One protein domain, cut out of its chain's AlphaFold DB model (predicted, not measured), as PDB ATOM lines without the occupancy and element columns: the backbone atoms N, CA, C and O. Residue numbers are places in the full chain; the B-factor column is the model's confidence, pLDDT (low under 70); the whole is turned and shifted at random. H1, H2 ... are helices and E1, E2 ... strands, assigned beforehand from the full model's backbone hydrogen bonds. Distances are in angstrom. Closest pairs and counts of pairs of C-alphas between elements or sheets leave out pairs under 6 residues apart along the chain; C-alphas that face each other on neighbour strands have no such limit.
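This is residues 46 to 106 and 145 to 183 of the 183 residues of an uncharacterized protein of Biomphalaria glabrata (UniProt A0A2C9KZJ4). A small sheet of three strands has helix H1 packed along one face, while helix H3 lies at the end of the sheet where E1 begins and E3 ends, with short H2 beside it. H1 stands in the middle, between the sheet and a last stretch from residue 159 on, largely without named elements, in which the small strand E4 lies beyond the beginning of H1. The printed part has 100 residues with three named helices and four named strands, in the order E1, H1, E2, E3, H2, H3, E4. The sheet runs E1, E3, E2, all antiparallel, and the class is mixed, helices and strands. The whole is compact, with a radius of gyration of the C-alphas of 13.9 A, and flat, spanning 40 by 37 by 16 A.

E1, residues 50 to 54, is an edge strand and the antiparallel neighbour of E3, residues 93 to 99, with N 52 and O 96 at 2.9 A. H1, residues 60 to 71, is on the sheet at a height of 9.6 A. It lies over E3 and, only just, with 3 C-alphas, over the other edge strand E2, residues 82 to 88; on the local plane it runs along the strands, at 3 degrees to E3. E1, H1 and E2 form a split strand-helix-strand unit, two strands running the same way with a helix between them in the chain and E3 between them in the sheet; its crossover is right-handed. E2 and E3 are a hairpin, with N 84 and O 97 at 2.9 A. H2, residues 102 to 106, is not on the sheet. It only just touches H3, residues 146 to 158, with 3 pairs of C-alphas within 8 A, the closest being Leu 105 and Lys 149 at 6.1 A; H3 touches it with residues 149 to 153 alone. H1 and H3 make two layers with the sheet, both helices on one face. They are close but not clearly touching, the C-alphas of Leu 70 and Ile 157 being 6.7 A apart, and run opposite ways at a steep tilt of 60 degrees. E4, residues 172 to 176, pairs with no named strand and is apart from H3. In H1, H2 and H3 every O i to N i+4 pair is within hydrogen-bond range.

E1 begins at C-alpha 50 (134.684, 188.192, 142.639) and is 13.6 A long. H1 measures 16.6 A, E2 and E3 19.7 A each, H2 6.2 A and H3 18.2 A. E4, 8.3 A long, ends at C-alpha 176 (148.680, 197.930, 163.136).

The two C-alphas farthest apart are those of Thr 145 and Pro 173, at 39.9 A. Residues 107 to 144 are not printed, and C-alphas 106 and 145 are 11.3 A apart across this cut. The link from H3 to E4, 13 residues, is long. The mean pLDDT of the printed part is 94.7, and no printed residue is under 70.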
ATOM      1  N   PHE A  46     141.020 188.447 131.746       91.62
ATOM      2  CA  PHE A  46     140.616 187.265 132.503       91.62
ATOM      3  C   PHE A  46     139.117 187.297 132.827       91.62
ATOM      4  O   PHE A  46     138.489 188.347 132.773       91.62
ATOM      5  N   GLU A  47     138.546 186.149 133.210       91.75
ATOM      6  CA  GLU A  47     137.145 186.029 133.642       91.75
ATOM      7  C   GLU A  47     136.992 186.461 135.118       91.75
ATOM      8  O   GLU A  47     137.452 185.732 136.010       91.75
ATOM      9  N   PRO A  48     136.348 187.604 135.432       94.75
ATOM     10  CA  PRO A  48     136.154 188.023 136.817       94.75
ATOM     11  C   PRO A  48     135.215 187.069 137.557       94.75
ATOM     12  O   PRO A  48     134.154 186.710 137.052       94.75
ATOM     13  N   GLN A  49     135.580 186.690 138.781       95.94
ATOM     14  CA  GLN A  49     134.781 185.792 139.623       95.94
ATOM     15  C   GLN A  49     134.234 186.496 140.866       95.94
ATOM     16  O   GLN A  49     133.144 186.159 141.331       95.94
ATOM     17  N   VAL A  50     134.994 187.450 141.411       96.81
ATOM     18  CA  VAL A  50     134.684 188.192 142.639       96.81
ATOM     19  C   VAL A  50     134.857 189.685 142.376       96.81
ATOM     20  O   VAL A  50     135.723 190.086 141.600       96.81
ATOM     21  N   ILE A  51     134.031 190.502 143.025       96.25
ATOM     22  CA  ILE A  51     134.118 191.961 142.992       96.25
ATOM     23  C   ILE A  51     134.330 192.461 144.420       96.25
ATOM     24  O   ILE A  51     133.699 191.958 145.350       96.25
ATOM     25  N   MET A  52     135.216 193.440 144.585       95.56
ATOM     26  CA  MET A  52     135.445 194.146 145.843       95.56
ATOM     27  C   MET A  52     135.265 195.646 145.613       95.56
ATOM     28  O   MET A  52     135.890 196.210 144.719       95.56
ATOM     29  N   GLU A  53     134.398 196.277 146.397       94.56
ATOM     30  CA  GLU A  53     134.039 197.690 146.250       94.56
ATOM     31  C   GLU A  53     134.607 198.502 147.418       94.56
ATOM     32  O   GLU A  53     134.580 198.054 148.566       94.56
ATOM     33  N   PHE A  54     135.120 199.691 147.110       93.38
ATOM     34  CA  PHE A  54     135.665 200.642 148.072       93.38
ATOM     35  C   PHE A  54     134.949 201.980 147.950       93.38
ATOM     36  O   PHE A  54     134.776 202.505 146.845       93.38
ATOM     37  N   ASP A  55     134.606 202.549 149.103       89.44
ATOM     38  CA  ASP A  55     134.082 203.905 149.208       89.44
ATOM     39  C   ASP A  55     135.130 204.941 148.775       89.44
ATOM     40  O   ASP A  55     136.344 204.715 148.826       89.44
ATOM     41  N   GLY A  56     134.661 206.118 148.360       85.62
ATOM     42  CA  GLY A  56     135.530 207.155 147.797       85.62
ATOM     43  C   GLY A  56     136.417 207.916 148.774       85.62
ATOM     44  O   GLY A  56     137.114 208.845 148.362       85.62
ATOM     45  N   ASP A  57     136.392 207.560 150.053       87.12
ATOM     46  CA  ASP A  57     137.302 208.064 151.079       87.12
ATOM     47  C   ASP A  57     138.457 207.094 151.385       87.12
ATOM     48  O   ASP A  57     139.291 207.389 152.251       87.12
ATOM     49  N   VAL A  58     138.546 205.964 150.667       91.94
ATOM     50  CA  VAL A  58     139.655 205.023 150.820       91.94
ATOM     51  C   VAL A  58     140.988 205.707 150.519       91.94
ATOM     52  O   VAL A  58     141.153 206.439 149.540       91.94
ATOM     53  N   ASN A  59     141.981 205.471 151.374       94.06
ATOM     54  CA  ASN A  59     143.318 205.978 151.130       94.06
ATOM     55  C   ASN A  59     143.933 205.266 149.916       94.06
ATOM     56  O   ASN A  59     144.065 204.042 149.913       94.06
ATOM     57  N   GLN A  60     144.376 206.040 148.926       93.69
ATOM     58  CA  GLN A  60     144.955 205.501 147.696       93.69
ATOM     59  C   GLN A  60     146.165 204.585 147.950       93.69
ATOM     60  O   GLN A  60     146.288 203.545 147.309       93.69
ATOM     61  N   ALA A  61     147.016 204.907 148.931       95.81
ATOM     62  CA  ALA A  61     148.164 204.067 149.269       95.81
ATOM     63  C   ALA A  61     147.738 202.722 149.883       95.81
ATOM     64  O   ALA A  61     148.404 201.715 149.658       95.81
ATOM     65  N   ALA A  62     146.630 202.684 150.637       96.06
ATOM     66  CA  ALA A  62     146.075 201.430 151.154       96.06
ATOM     67  C   ALA A  62     145.559 200.545 150.017       96.06
ATOM     68  O   ALA A  62     145.799 199.340 150.011       96.06
ATOM     69  N   LEU A  63     144.859 201.155 149.059       96.06
ATOM     70  CA  LEU A  63     144.285 200.468 147.909       96.06
ATOM     71  C   LEU A  63     145.379 199.871 147.012       96.06
ATOM     72  O   LEU A  63     145.324 198.688 146.688       96.06
ATOM     73  N   GLU A  64     146.396 200.657 146.660       96.75
ATOM     74  CA  GLU A  64     147.540 200.194 145.863       96.75
ATOM     75  C   GLU A  64     148.307 199.071 146.568       96.75
ATOM     76  O   GLU A  64     148.648 198.064 145.948       96.75
ATOM     77  N   TRP A  65     148.520 199.203 147.880       96.94
ATOM     78  CA  TRP A  65     149.144 198.158 148.689       96.94
ATOM     79  C   TRP A  65     148.312 196.871 148.720       96.94
ATOM     80  O   TRP A  65     148.863 195.786 148.544       96.94
ATOM     81  N   LEU A  66     146.988 196.962 148.873       97.31
ATOM     82  CA  LEU A  66     146.110 195.791 148.858       97.31
ATOM     83  C   LEU A  66     146.093 195.106 147.486       97.31
ATOM     84  O   LEU A  66     146.170 193.880 147.421       97.31
ATOM     85  N   ILE A  67     146.036 195.872 146.392       97.75
ATOM     86  CA  ILE A  67     146.141 195.330 145.028       97.75
ATOM     87  C   ILE A  67     147.468 194.581 144.865       97.75
ATOM     88  O   ILE A  67     147.470 193.442 144.398       97.75
ATOM     89  N   ALA A  68     148.577 195.167 145.325       97.50
ATOM     90  CA  ALA A  68     149.877 194.509 145.298       97.50
ATOM     91  C   ALA A  68     149.876 193.203 146.114       97.50
ATOM     92  O   ALA A  68     150.393 192.194 145.642       97.50
ATOM     93  N   LYS A  69     149.241 193.171 147.294       97.50
ATOM     94  CA  LYS A  69     149.100 191.950 148.109       97.50
ATOM     95  C   LYS A  69     148.250 190.867 147.437       97.50
ATOM     96  O   LYS A  69     148.594 189.689 147.514       97.50
ATOM     97  N   LEU A  70     147.165 191.252 146.767       98.12
ATOM     98  CA  LEU A  70     146.313 190.330 146.009       98.12
ATOM     99  C   LEU A  70     147.084 189.678 144.852       98.12
ATOM    100  O   LEU A  70     146.950 188.475 144.624       98.12
ATOM    101  N   GLN A  71     147.905 190.458 144.150       97.69
ATOM    102  CA  GLN A  71     148.662 190.008 142.980       97.69
ATOM    103  C   GLN A  71     149.971 189.288 143.331       97.69
ATOM    104  O   GLN A  71     150.450 188.478 142.538       97.69
ATOM    105  N   ALA A  72     150.556 189.573 144.497       97.00
ATOM    106  CA  ALA A  72     151.865 189.058 144.882       97.00
ATOM    107  C   ALA A  72     151.919 187.515 144.921       97.00
ATOM    108  O   ALA A  72     150.913 186.868 145.250       97.00
ATOM    109  N   PRO A  73     153.100 186.926 144.640       95.56
ATOM    110  CA  PRO A  73     153.349 185.499 144.783       95.56
ATOM    111  C   PRO A  73     152.992 184.958 146.167       95.56
ATOM    112  O   PRO A  73     153.130 185.640 147.184       95.56
ATOM    113  N   ARG A  74     152.617 183.680 146.237       93.00
ATOM    114  CA  ARG A  74     152.297 183.036 147.522       93.00
ATOM    115  C   ARG A  74     153.517 182.854 148.420       93.00
ATOM    116  O   ARG A  74     153.375 182.860 149.640       93.00
ATOM    117  N   ILE A  75     154.704 182.708 147.827       92.50
ATOM    118  CA  ILE A  75     155.975 182.671 148.570       92.50
ATOM    119  C   ILE A  75     156.250 183.997 149.295       92.50
ATOM    120  O   ILE A  75     156.845 183.987 150.369       92.50
ATOM    121  N   ASP A  76     155.707 185.097 148.771       93.31
ATOM    122  CA  ASP A  76     155.767 186.435 149.363       93.31
ATOM    123  C   ASP A  76     154.522 186.742 150.219       93.31
ATOM    124  O   ASP A  76     154.203 187.899 150.497       93.31
ATOM    125  N   LEU A  77     153.798 185.695 150.642       93.00
ATOM    126  CA  LEU A  77     152.574 185.764 151.447       93.00
ATOM    127  C   LEU A  77     151.395 186.509 150.777       93.00
ATOM    128  O   LEU A  77     150.464 186.942 151.466       93.00
ATOM    129  N   GLY A  78     151.420 186.636 149.445       95.00
ATOM    130  CA  GLY A  78     150.312 187.122 148.619       95.00
ATOM    131  C   GLY A  78     149.331 186.024 148.192       95.00
ATOM    132  O   GLY A  78     149.354 184.904 148.714       95.00
ATOM    133  N   ALA A  79     148.450 186.338 147.237       96.88
ATOM    134  CA  ALA A  79     147.385 185.429 146.795       96.88
ATOM    135  C   ALA A  79     147.508 184.910 145.348       96.88
ATOM    136  O   ALA A  79     146.787 183.962 145.007       96.88
ATOM    137  N   GLU A  80     148.415 185.464 144.532       97.75
ATOM    138  CA  GLU A  80     148.571 185.158 143.096       97.75
ATOM    139  C   GLU A  80     147.265 185.322 142.298       97.75
ATOM    140  O   GLU A  80     146.922 184.497 141.446       97.75
ATOM    141  N   LEU A  81     146.491 186.363 142.609       98.12
ATOM    142  CA  LEU A  81     145.221 186.660 141.949       98.12
ATOM    143  C   LEU A  81     145.392 187.691 140.834       98.12
ATOM    144  O   LEU A  81     146.278 188.544 140.864       98.12
ATOM    145  N   LEU A  82     144.494 187.634 139.855       97.75
ATOM    146  CA  LEU A  82     144.393 188.640 138.804       97.75
ATOM    147  C   LEU A  82     143.439 189.732 139.274       97.75
ATOM    148  O   LEU A  82     142.351 189.431 139.765       97.75
ATOM    149  N   VAL A  83     143.850 190.991 139.137       96.81
ATOM    150  CA  VAL A  83     143.082 192.146 139.613       96.81
ATOM    151  C   VAL A  83     143.025 193.195 138.516       96.81
ATOM    152  O   VAL A  83     144.060 193.590 137.982       96.81
ATOM    153  N   PHE A  84     141.819 193.668 138.224       95.12
ATOM    154  CA  PHE A  84     141.566 194.853 137.417       95.12
ATOM    155  C   PHE A  84     140.864 195.898 138.288       95.12
ATOM    156  O   PHE A  84     139.899 195.569 138.977       95.12
ATOM    157  N   SER A  85     141.347 197.139 138.268       93.62
ATOM    158  CA  SER A  85     140.807 198.245 139.063       93.62
ATOM    159  C   SER A  85     140.070 199.236 138.166       93.62
ATOM    160  O   SER A  85     140.635 199.712 137.182       93.62
ATOM    161  N   ASP A  86     138.827 199.550 138.521       91.56
ATOM    162  CA  ASP A  86     137.965 200.511 137.839       91.56
ATOM    163  C   ASP A  86     137.579 201.641 138.800       91.56
ATOM    164  O   ASP A  86     136.958 201.399 139.839       91.56
ATOM    165  N   TYR A  87     137.941 202.878 138.459       90.88
ATOM    166  CA  TYR A  87     137.569 204.054 139.241       90.88
ATOM    167  C   TYR A  87     136.312 204.709 138.666       90.88
ATOM    168  O   TYR A  87     136.298 205.193 137.532       90.88
ATOM    169  N   ARG A  88     135.256 204.785 139.477       88.69
ATOM    170  CA  ARG A  88     133.958 205.345 139.094       88.69
ATOM    171  C   ARG A  88     133.825 206.776 139.591       88.69
ATOM    172  O   ARG A  88     133.322 207.029 140.684       88.69
ATOM    173  N   GLU A  89     134.196 207.727 138.739       83.75
ATOM    174  CA  GLU A  89     134.222 209.161 139.063       83.75
ATOM    175  C   GLU A  89     132.899 209.699 139.645       83.75
ATOM    176  O   GLU A  89     132.915 210.482 140.592       83.75
ATOM    177  N   HIS A  90     131.745 209.239 139.141       82.62
ATOM    178  CA  HIS A  90     130.427 209.719 139.585       82.62
ATOM    179  C   HIS A  90     130.153 209.461 141.077       82.62
ATOM    180  O   HIS A  90     129.599 210.324 141.757       82.62
ATOM    181  N   ASN A  91     130.548 208.292 141.589       82.56
ATOM    182  CA  ASN A  91     130.357 207.926 142.997       82.56
ATOM    183  C   ASN A  91     131.645 208.062 143.820       82.56
ATOM    184  O   ASN A  91     131.621 207.887 145.033       82.56
ATOM    185  N   LYS A  92     132.766 208.378 143.158       87.88
ATOM    186  CA  LYS A  92     134.131 208.307 143.695       87.88
ATOM    187  C   LYS A  92     134.519 206.919 144.207       87.88
ATOM    188  O   LYS A  92     135.466 206.816 144.966       87.88
ATOM    189  N   GLU A  93     133.824 205.870 143.793       91.25
ATOM    190  CA  GLU A  93     134.068 204.495 144.236       91.25
ATOM    191  C   GLU A  93     135.184 203.850 143.413       91.25
ATOM    192  O   GLU A  93     135.296 204.097 142.208       91.25
ATOM    193  N   THR A  94     135.955 202.964 144.037       93.44
ATOM    194  CA  THR A  94     136.851 202.057 143.311       93.44
ATOM    195  C   THR A  94     136.294 200.645 143.363       93.44
ATOM    196  O   THR A  94     135.956 200.142 144.433       93.44
ATOM    197  N   VAL A  95     136.238 199.981 142.210       94.75
ATOM    198  CA  VAL A  95     135.788 198.595 142.084       94.75
ATOM    199  C   VAL A  95     136.931 197.733 141.573       94.75
ATOM    200  O   VAL A  95     137.476 197.973 140.498       94.75
ATOM    201  N   LEU A  96     137.281 196.703 142.339       95.88
ATOM    202  CA  LEU A  96     138.242 195.689 141.936       95.88
ATOM    203  C   LEU A  96     137.504 194.466 141.403       95.88
ATOM    204  O   LEU A  96     136.701 193.854 142.107       95.88
ATOM    205  N   TYR A  97     137.824 194.083 140.176       96.56
ATOM    206  CA  TYR A  97     137.408 192.830 139.565       96.56
ATOM    207  C   TYR A  97     138.530 191.818 139.760       96.56
ATOM    208  O   TYR A  97     139.672 192.070 139.375       96.56
ATOM    209  N   ILE A  98     138.211 190.689 140.387       97.75
ATOM    210  CA  ILE A  98     139.196 189.709 140.839       97.75
ATOM    211  C   ILE A  98     138.921 188.361 140.176       97.75
ATOM    212  O   ILE A  98     137.799 187.841 140.194       97.75
ATOM    213  N   GLY A  99     139.971 187.789 139.605       97.38
ATOM    214  CA  GLY A  99     139.989 186.471 138.988       97.38
ATOM    215  C   GLY A  99     141.277 185.730 139.322       97.38
ATOM    216  O   GLY A  99     142.031 186.108 140.219       97.38
ATOM    217  N   ALA A 100     141.533 184.651 138.599       97.19
ATOM    218  CA  ALA A 100     142.745 183.859 138.745       97.19
ATOM    219  C   ALA A 100     143.027 183.093 137.451       97.19
ATOM    220  O   ALA A 100     142.125 182.865 136.641       97.19
ATOM    221  N   THR A 101     144.276 182.673 137.269       97.06
ATOM    222  CA  THR A 101     144.638 181.741 136.197       97.06
ATOM    223  C   THR A 101     144.021 180.364 136.452       97.06
ATOM    224  O   THR A 101     143.694 180.013 137.590       97.06
ATOM    225  N   LEU A 102     143.890 179.554 135.398       96.44
ATOM    226  CA  LEU A 102     143.396 178.180 135.523       96.44
ATOM    227  C   LEU A 102     144.235 177.367 136.522       96.44
ATOM    228  O   LEU A 102     143.673 176.726 137.409       96.44
ATOM    229  N   ASP A 103     145.562 177.452 136.432       96.81
ATOM    230  CA  ASP A 103     146.476 176.741 137.331       96.81
ATOM    231  C   ASP A 103     146.257 177.146 138.789       96.81
ATOM    232  O   ASP A 103     146.129 176.290 139.665       96.81
ATOM    233  N   ARG A 104     146.127 178.451 139.058       97.31
ATOM    234  CA  ARG A 104     145.897 178.955 140.415       97.31
ATOM    235  C   ARG A 104     144.577 178.451 140.995       97.31
ATOM    236  O   ARG A 104     144.526 178.126 142.187       97.31
ATOM    237  N   LEU A 105     143.530 178.383 140.170       98.19
ATOM    238  CA  LEU A 105     142.224 177.845 140.549       98.19
ATOM    239  C   LEU A 105     142.298 176.346 140.858       98.19
ATOM    240  O   LEU A 105     141.774 175.911 141.880       98.19
ATOM    241  N   LEU A 106     142.970 175.570 140.007       98.00
ATOM    242  CA  LEU A 106     143.135 174.125 140.169       98.00
ATOM    243  C   LEU A 106     143.972 173.775 141.408       98.00
ATOM    244  O   LEU A 106     143.544 172.947 142.211       98.00
ATOM    245  N   THR A 145     133.217 174.600 138.783       96.75
ATOM    246  CA  THR A 145     132.033 175.457 138.747       96.75
ATOM    247  C   THR A 145     132.392 176.877 139.190       96.75
ATOM    248  O   THR A 145     133.341 177.071 139.952       96.75
ATOM    249  N   SER A 146     131.601 177.879 138.793       96.38
ATOM    250  CA  SER A 146     131.814 179.269 139.231       96.38
ATOM    251  C   SER A 146     131.854 179.400 140.757       96.38
ATOM    252  O   SER A 146     132.698 180.110 141.288       96.38
ATOM    253  N   ALA A 147     131.013 178.650 141.477       97.69
ATOM    254  CA  ALA A 147     131.014 178.651 142.939       97.69
ATOM    255  C   ALA A 147     132.335 178.123 143.525       97.69
ATOM    256  O   ALA A 147     132.844 178.673 144.497       97.69
ATOM    257  N   GLU A 148     132.919 177.079 142.934       98.12
ATOM    258  CA  GLU A 148     134.222 176.558 143.362       98.12
ATOM    259  C   GLU A 148     135.351 177.533 143.019       98.12
ATOM    260  O   GLU A 148     136.198 177.785 143.875       98.12
ATOM    261  N   LYS A 149     135.326 178.142 141.823       98.31
ATOM    262  CA  LYS A 149     136.288 179.183 141.428       98.31
ATOM    263  C   LYS A 149     136.252 180.365 142.406       98.31
ATOM    264  O   LYS A 149     137.283 180.762 142.946       98.31
ATOM    265  N   GLN A 150     135.057 180.874 142.703       98.38
ATOM    266  CA  GLN A 150     134.830 181.940 143.682       98.38
ATOM    267  C   GLN A 150     135.314 181.551 145.076       98.38
ATOM    268  O   GLN A 150     135.983 182.342 145.735       98.38
ATOM    269  N   LYS A 151     135.029 180.321 145.517       98.00
ATOM    270  CA  LYS A 151     135.466 179.818 146.822       98.00
ATOM    271  C   LYS A 151     136.994 179.790 146.939       98.00
ATOM    272  O   LYS A 151     137.519 180.185 147.977       98.00
ATOM    273  N   VAL A 152     137.697 179.372 145.884       98.25
ATOM    274  CA  VAL A 152     139.168 179.407 145.827       98.25
ATOM    275  C   VAL A 152     139.689 180.841 145.921       98.25
ATOM    276  O   VAL A 152     140.605 181.103 146.696       98.25
ATOM    277  N   ILE A 153     139.088 181.777 145.181       98.19
ATOM    278  CA  ILE A 153     139.502 183.187 145.183       98.19
ATOM    279  C   ILE A 153     139.273 183.832 146.549       98.19
ATOM    280  O   ILE A 153     140.204 184.408 147.102       98.19
ATOM    281  N   ILE A 154     138.083 183.672 147.137       97.88
ATOM    282  CA  ILE A 154     137.774 184.167 148.488       97.88
ATOM    283  C   ILE A 154     138.776 183.594 149.490       97.88
ATOM    284  O   ILE A 154     139.333 184.337 150.295       97.88
ATOM    285  N   LYS A 155     139.080 182.293 149.396       97.06
ATOM    286  CA  LYS A 155     140.061 181.676 150.286       97.06
ATOM    287  C   LYS A 155     141.473 182.228 150.088       97.06
ATOM    288  O   LYS A 155     142.214 182.351 151.057       97.06
ATOM    289  N   GLY A 156     141.843 182.566 148.854       96.62
ATOM    290  CA  GLY A 156     143.085 183.267 148.538       96.62
ATOM    291  C   GLY A 156     143.165 184.626 149.229       96.62
ATOM    292  O   GLY A 156     144.151 184.891 149.908       96.62
ATOM    293  N   ILE A 157     142.104 185.432 149.128       97.38
ATOM    294  CA  ILE A 157     142.000 186.752 149.768       97.38
ATOM    295  C   ILE A 157     142.126 186.627 151.294       97.38
ATOM    296  O   ILE A 157     142.976 187.273 151.896       97.38
ATOM    297  N   GLU A 158     141.357 185.726 151.915       95.44
ATOM    298  CA  GLU A 158     141.409 185.456 153.363       95.44
ATOM    299  C   GLU A 158     142.775 184.957 153.856       95.44
ATOM    300  O   GLU A 158     143.044 184.951 155.059       95.44
ATOM    301  N   ASN A 159     143.611 184.435 152.958       94.94
ATOM    302  CA  ASN A 159     144.896 183.837 153.294       94.94
ATOM    303  C   ASN A 159     146.084 184.782 153.099       94.94
ATOM    304  O   ASN A 159     147.196 184.395 153.452       94.94
ATOM    305  N   ILE A 160     145.858 186.008 152.628       95.94
ATOM    306  CA  ILE A 160     146.889 187.044 152.569       95.94
ATOM    307  C   ILE A 160     147.380 187.342 153.987       95.94
ATOM    308  O   ILE A 160     146.591 187.433 154.937       95.94
ATOM    309  N   ARG A 161     148.699 187.459 154.150       94.81
ATOM    310  CA  ARG A 161     149.319 187.742 155.448       94.81
ATOM    311  C   ARG A 161     150.219 188.964 155.378       94.81
ATOM    312  O   ARG A 161     150.887 189.210 154.376       94.81
ATOM    313  N   ALA A 162     150.258 189.693 156.485       95.94
ATOM    314  CA  ALA A 162     151.243 190.736 156.710       95.94
ATOM    315  C   ALA A 162     152.660 190.133 156.751       95.94
ATOM    316  O   ALA A 162     152.886 189.108 157.406       95.94
ATOM    317  N   THR A 163     153.593 190.764 156.043       94.25
ATOM    318  CA  THR A 163     155.028 190.448 156.048       94.25
ATOM    319  C   THR A 163     155.743 191.192 157.182       94.25
ATOM    320  O   THR A 163     155.129 191.959 157.922       94.25
ATOM    321  N   GLU A 164     157.051 190.972 157.324       93.31
ATOM    322  CA  GLU A 164     157.892 191.685 158.303       93.31
ATOM    323  C   GLU A 164     157.893 193.209 158.098       93.31
ATOM    324  O   GLU A 164     157.963 193.965 159.067       93.31
ATOM    325  N   ASP A 165     157.744 193.658 156.851       92.81
ATOM    326  CA  ASP A 165     157.737 195.079 156.487       92.81
ATOM    327  C   ASP A 165     156.360 195.748 156.678       92.81
ATOM    328  O   ASP A 165     156.245 196.978 156.687       92.81
ATOM    329  N   ASP A 166     155.295 194.960 156.857       94.06
ATOM    330  CA  ASP A 166     153.941 195.475 157.047       94.06
ATOM    331  C   ASP A 166     153.699 195.806 158.525       94.06
ATOM    332  O   ASP A 166     153.244 194.980 159.318       94.06
ATOM    333  N   HIS A 167     153.972 197.049 158.914       94.31
ATOM    334  CA  HIS A 167     153.729 197.511 160.287       94.31
ATOM    335  C   HIS A 167     152.312 198.061 160.510       94.31
ATOM    336  O   HIS A 167     151.781 198.023 161.623       94.31
ATOM    337  N   TYR A 168     151.685 198.598 159.465       95.56
ATOM    338  CA  TYR A 168     150.328 199.144 159.482       95.56
ATOM    339  C   TYR A 168     149.778 199.219 158.058       95.56
ATOM    340  O   TYR A 168     150.544 199.218 157.096       95.56
ATOM    341  N   ILE A 169     148.456 199.330 157.918       96.25
ATOM    342  CA  ILE A 169     147.836 199.581 156.609       96.25
ATOM    343  C   ILE A 169     148.239 200.992 156.141       96.25
ATOM    344  O   ILE A 169     147.969 201.953 156.874       96.25
ATOM    345  N   PRO A 170     148.856 201.168 154.955       96.19
ATOM    346  CA  PRO A 170     149.295 202.479 154.476       96.19
ATOM    347  C   PRO A 170     148.174 203.523 154.511       96.19
ATOM    348  O   PRO A 170     147.037 203.247 154.155       96.19
ATOM    349  N   GLY A 171     148.468 204.727 155.006       95.56
ATOM    350  CA  GLY A 171     147.450 205.767 155.205       95.56
ATOM    351  C   GLY A 171     146.553 205.583 156.437       95.56
ATOM    352  O   GLY A 171     145.874 206.532 156.830       95.56
ATOM    353  N   TYR A 172     146.614 204.435 157.120       94.94
ATOM    354  CA  TYR A 172     145.875 204.169 158.354       94.94
ATOM    355  C   TYR A 172     146.764 203.610 159.487       94.94
ATOM    356  O   TYR A 172     146.613 202.456 159.895       94.94
ATOM    357  N   PRO A 173     147.622 204.439 160.115       93.38
ATOM    358  CA  PRO A 173     148.548 203.997 161.169       93.38
ATOM    359  C   PRO A 173     147.884 203.378 162.411       93.38
ATOM    360  O   PRO A 173     148.544 202.725 163.212       93.38
ATOM    361  N   LYS A 174     146.576 203.600 162.596       95.06
ATOM    362  CA  LYS A 174     145.792 203.018 163.696       95.06
ATOM    363  C   LYS A 174     145.560 201.515 163.524       95.06
ATOM    364  O   LYS A 174     145.347 200.831 164.521       95.06
ATOM    365  N   TYR A 175     145.590 201.007 162.291       93.94
ATOM    366  CA  TYR A 175     145.446 199.582 162.007       93.94
ATOM    367  C   TYR A 175     146.829 198.953 161.905       93.94
ATOM    368  O   TYR A 175     147.399 198.827 160.823       93.94
ATOM    369  N   THR A 176     147.379 198.587 163.061       94.62
ATOM    370  CA  THR A 176     148.680 197.930 163.136       94.62
ATOM    371  C   THR A 176     148.603 196.488 162.642       94.62
ATOM    372  O   THR A 176     147.625 195.756 162.864       94.62
ATOM    373  N   LEU A 177     149.669 196.084 161.966       94.94
ATOM    374  CA  LEU A 177     149.884 194.748 161.445       94.94
ATOM    375  C   LEU A 177     151.093 194.137 162.161       94.94
ATOM    376  O   LEU A 177     151.955 194.839 162.687       94.94
ATOM    377  N   TYR A 178     151.095 192.815 162.248       94.19
ATOM    378  CA  TYR A 178     152.230 192.040 162.731       94.19
ATOM    379  C   TYR A 178     152.429 190.852 161.787       94.19
ATOM    380  O   TYR A 178     151.446 190.414 161.175       94.19
ATOM    381  N   PRO A 179     153.652 190.314 161.675       94.62
ATOM    382  CA  PRO A 179     153.950 189.240 160.736       94.62
ATOM    383  C   PRO A 179     153.001 188.052 160.913       94.62
ATOM    384  O   PRO A 179     152.752 187.589 162.028       94.62
ATOM    385  N   GLY A 180     152.423 187.578 159.810       91.06
ATOM    386  CA  GLY A 180     151.466 186.470 159.820       91.06
ATOM    387  C   GLY A 180     150.036 186.841 160.233       91.06
ATOM    388  O   GLY A 180     149.179 185.957 160.286       91.06
ATOM    389  N   LYS A 181     149.725 188.114 160.509       93.12
ATOM    390  CA  LYS A 181     148.337 188.566 160.688       93.12
ATOM    391  C   LYS A 181     147.601 188.520 159.348       93.12
ATOM    392  O   LYS A 181     148.163 188.924 158.334       93.12
ATOM    393  N   SER A 182     146.351 188.050 159.345       92.94
ATOM    394  CA  SER A 182     145.476 188.220 158.177       92.94
ATOM    395  C   SER A 182     145.226 189.703 157.931       92.94
ATOM    396  O   SER A 182     144.966 190.440 158.887       92.94
ATOM    397  N   ILE A 183     145.322 190.101 156.666       90.75
ATOM    398  CA  ILE A 183     144.966 191.444 156.196       90.75
ATOM    399  C   ILE A 183     143.453 191.521 155.992       90.75
ATOM    400  O   ILE A 183     142.872 190.480 155.601       90.75
TER     401      ILE A 183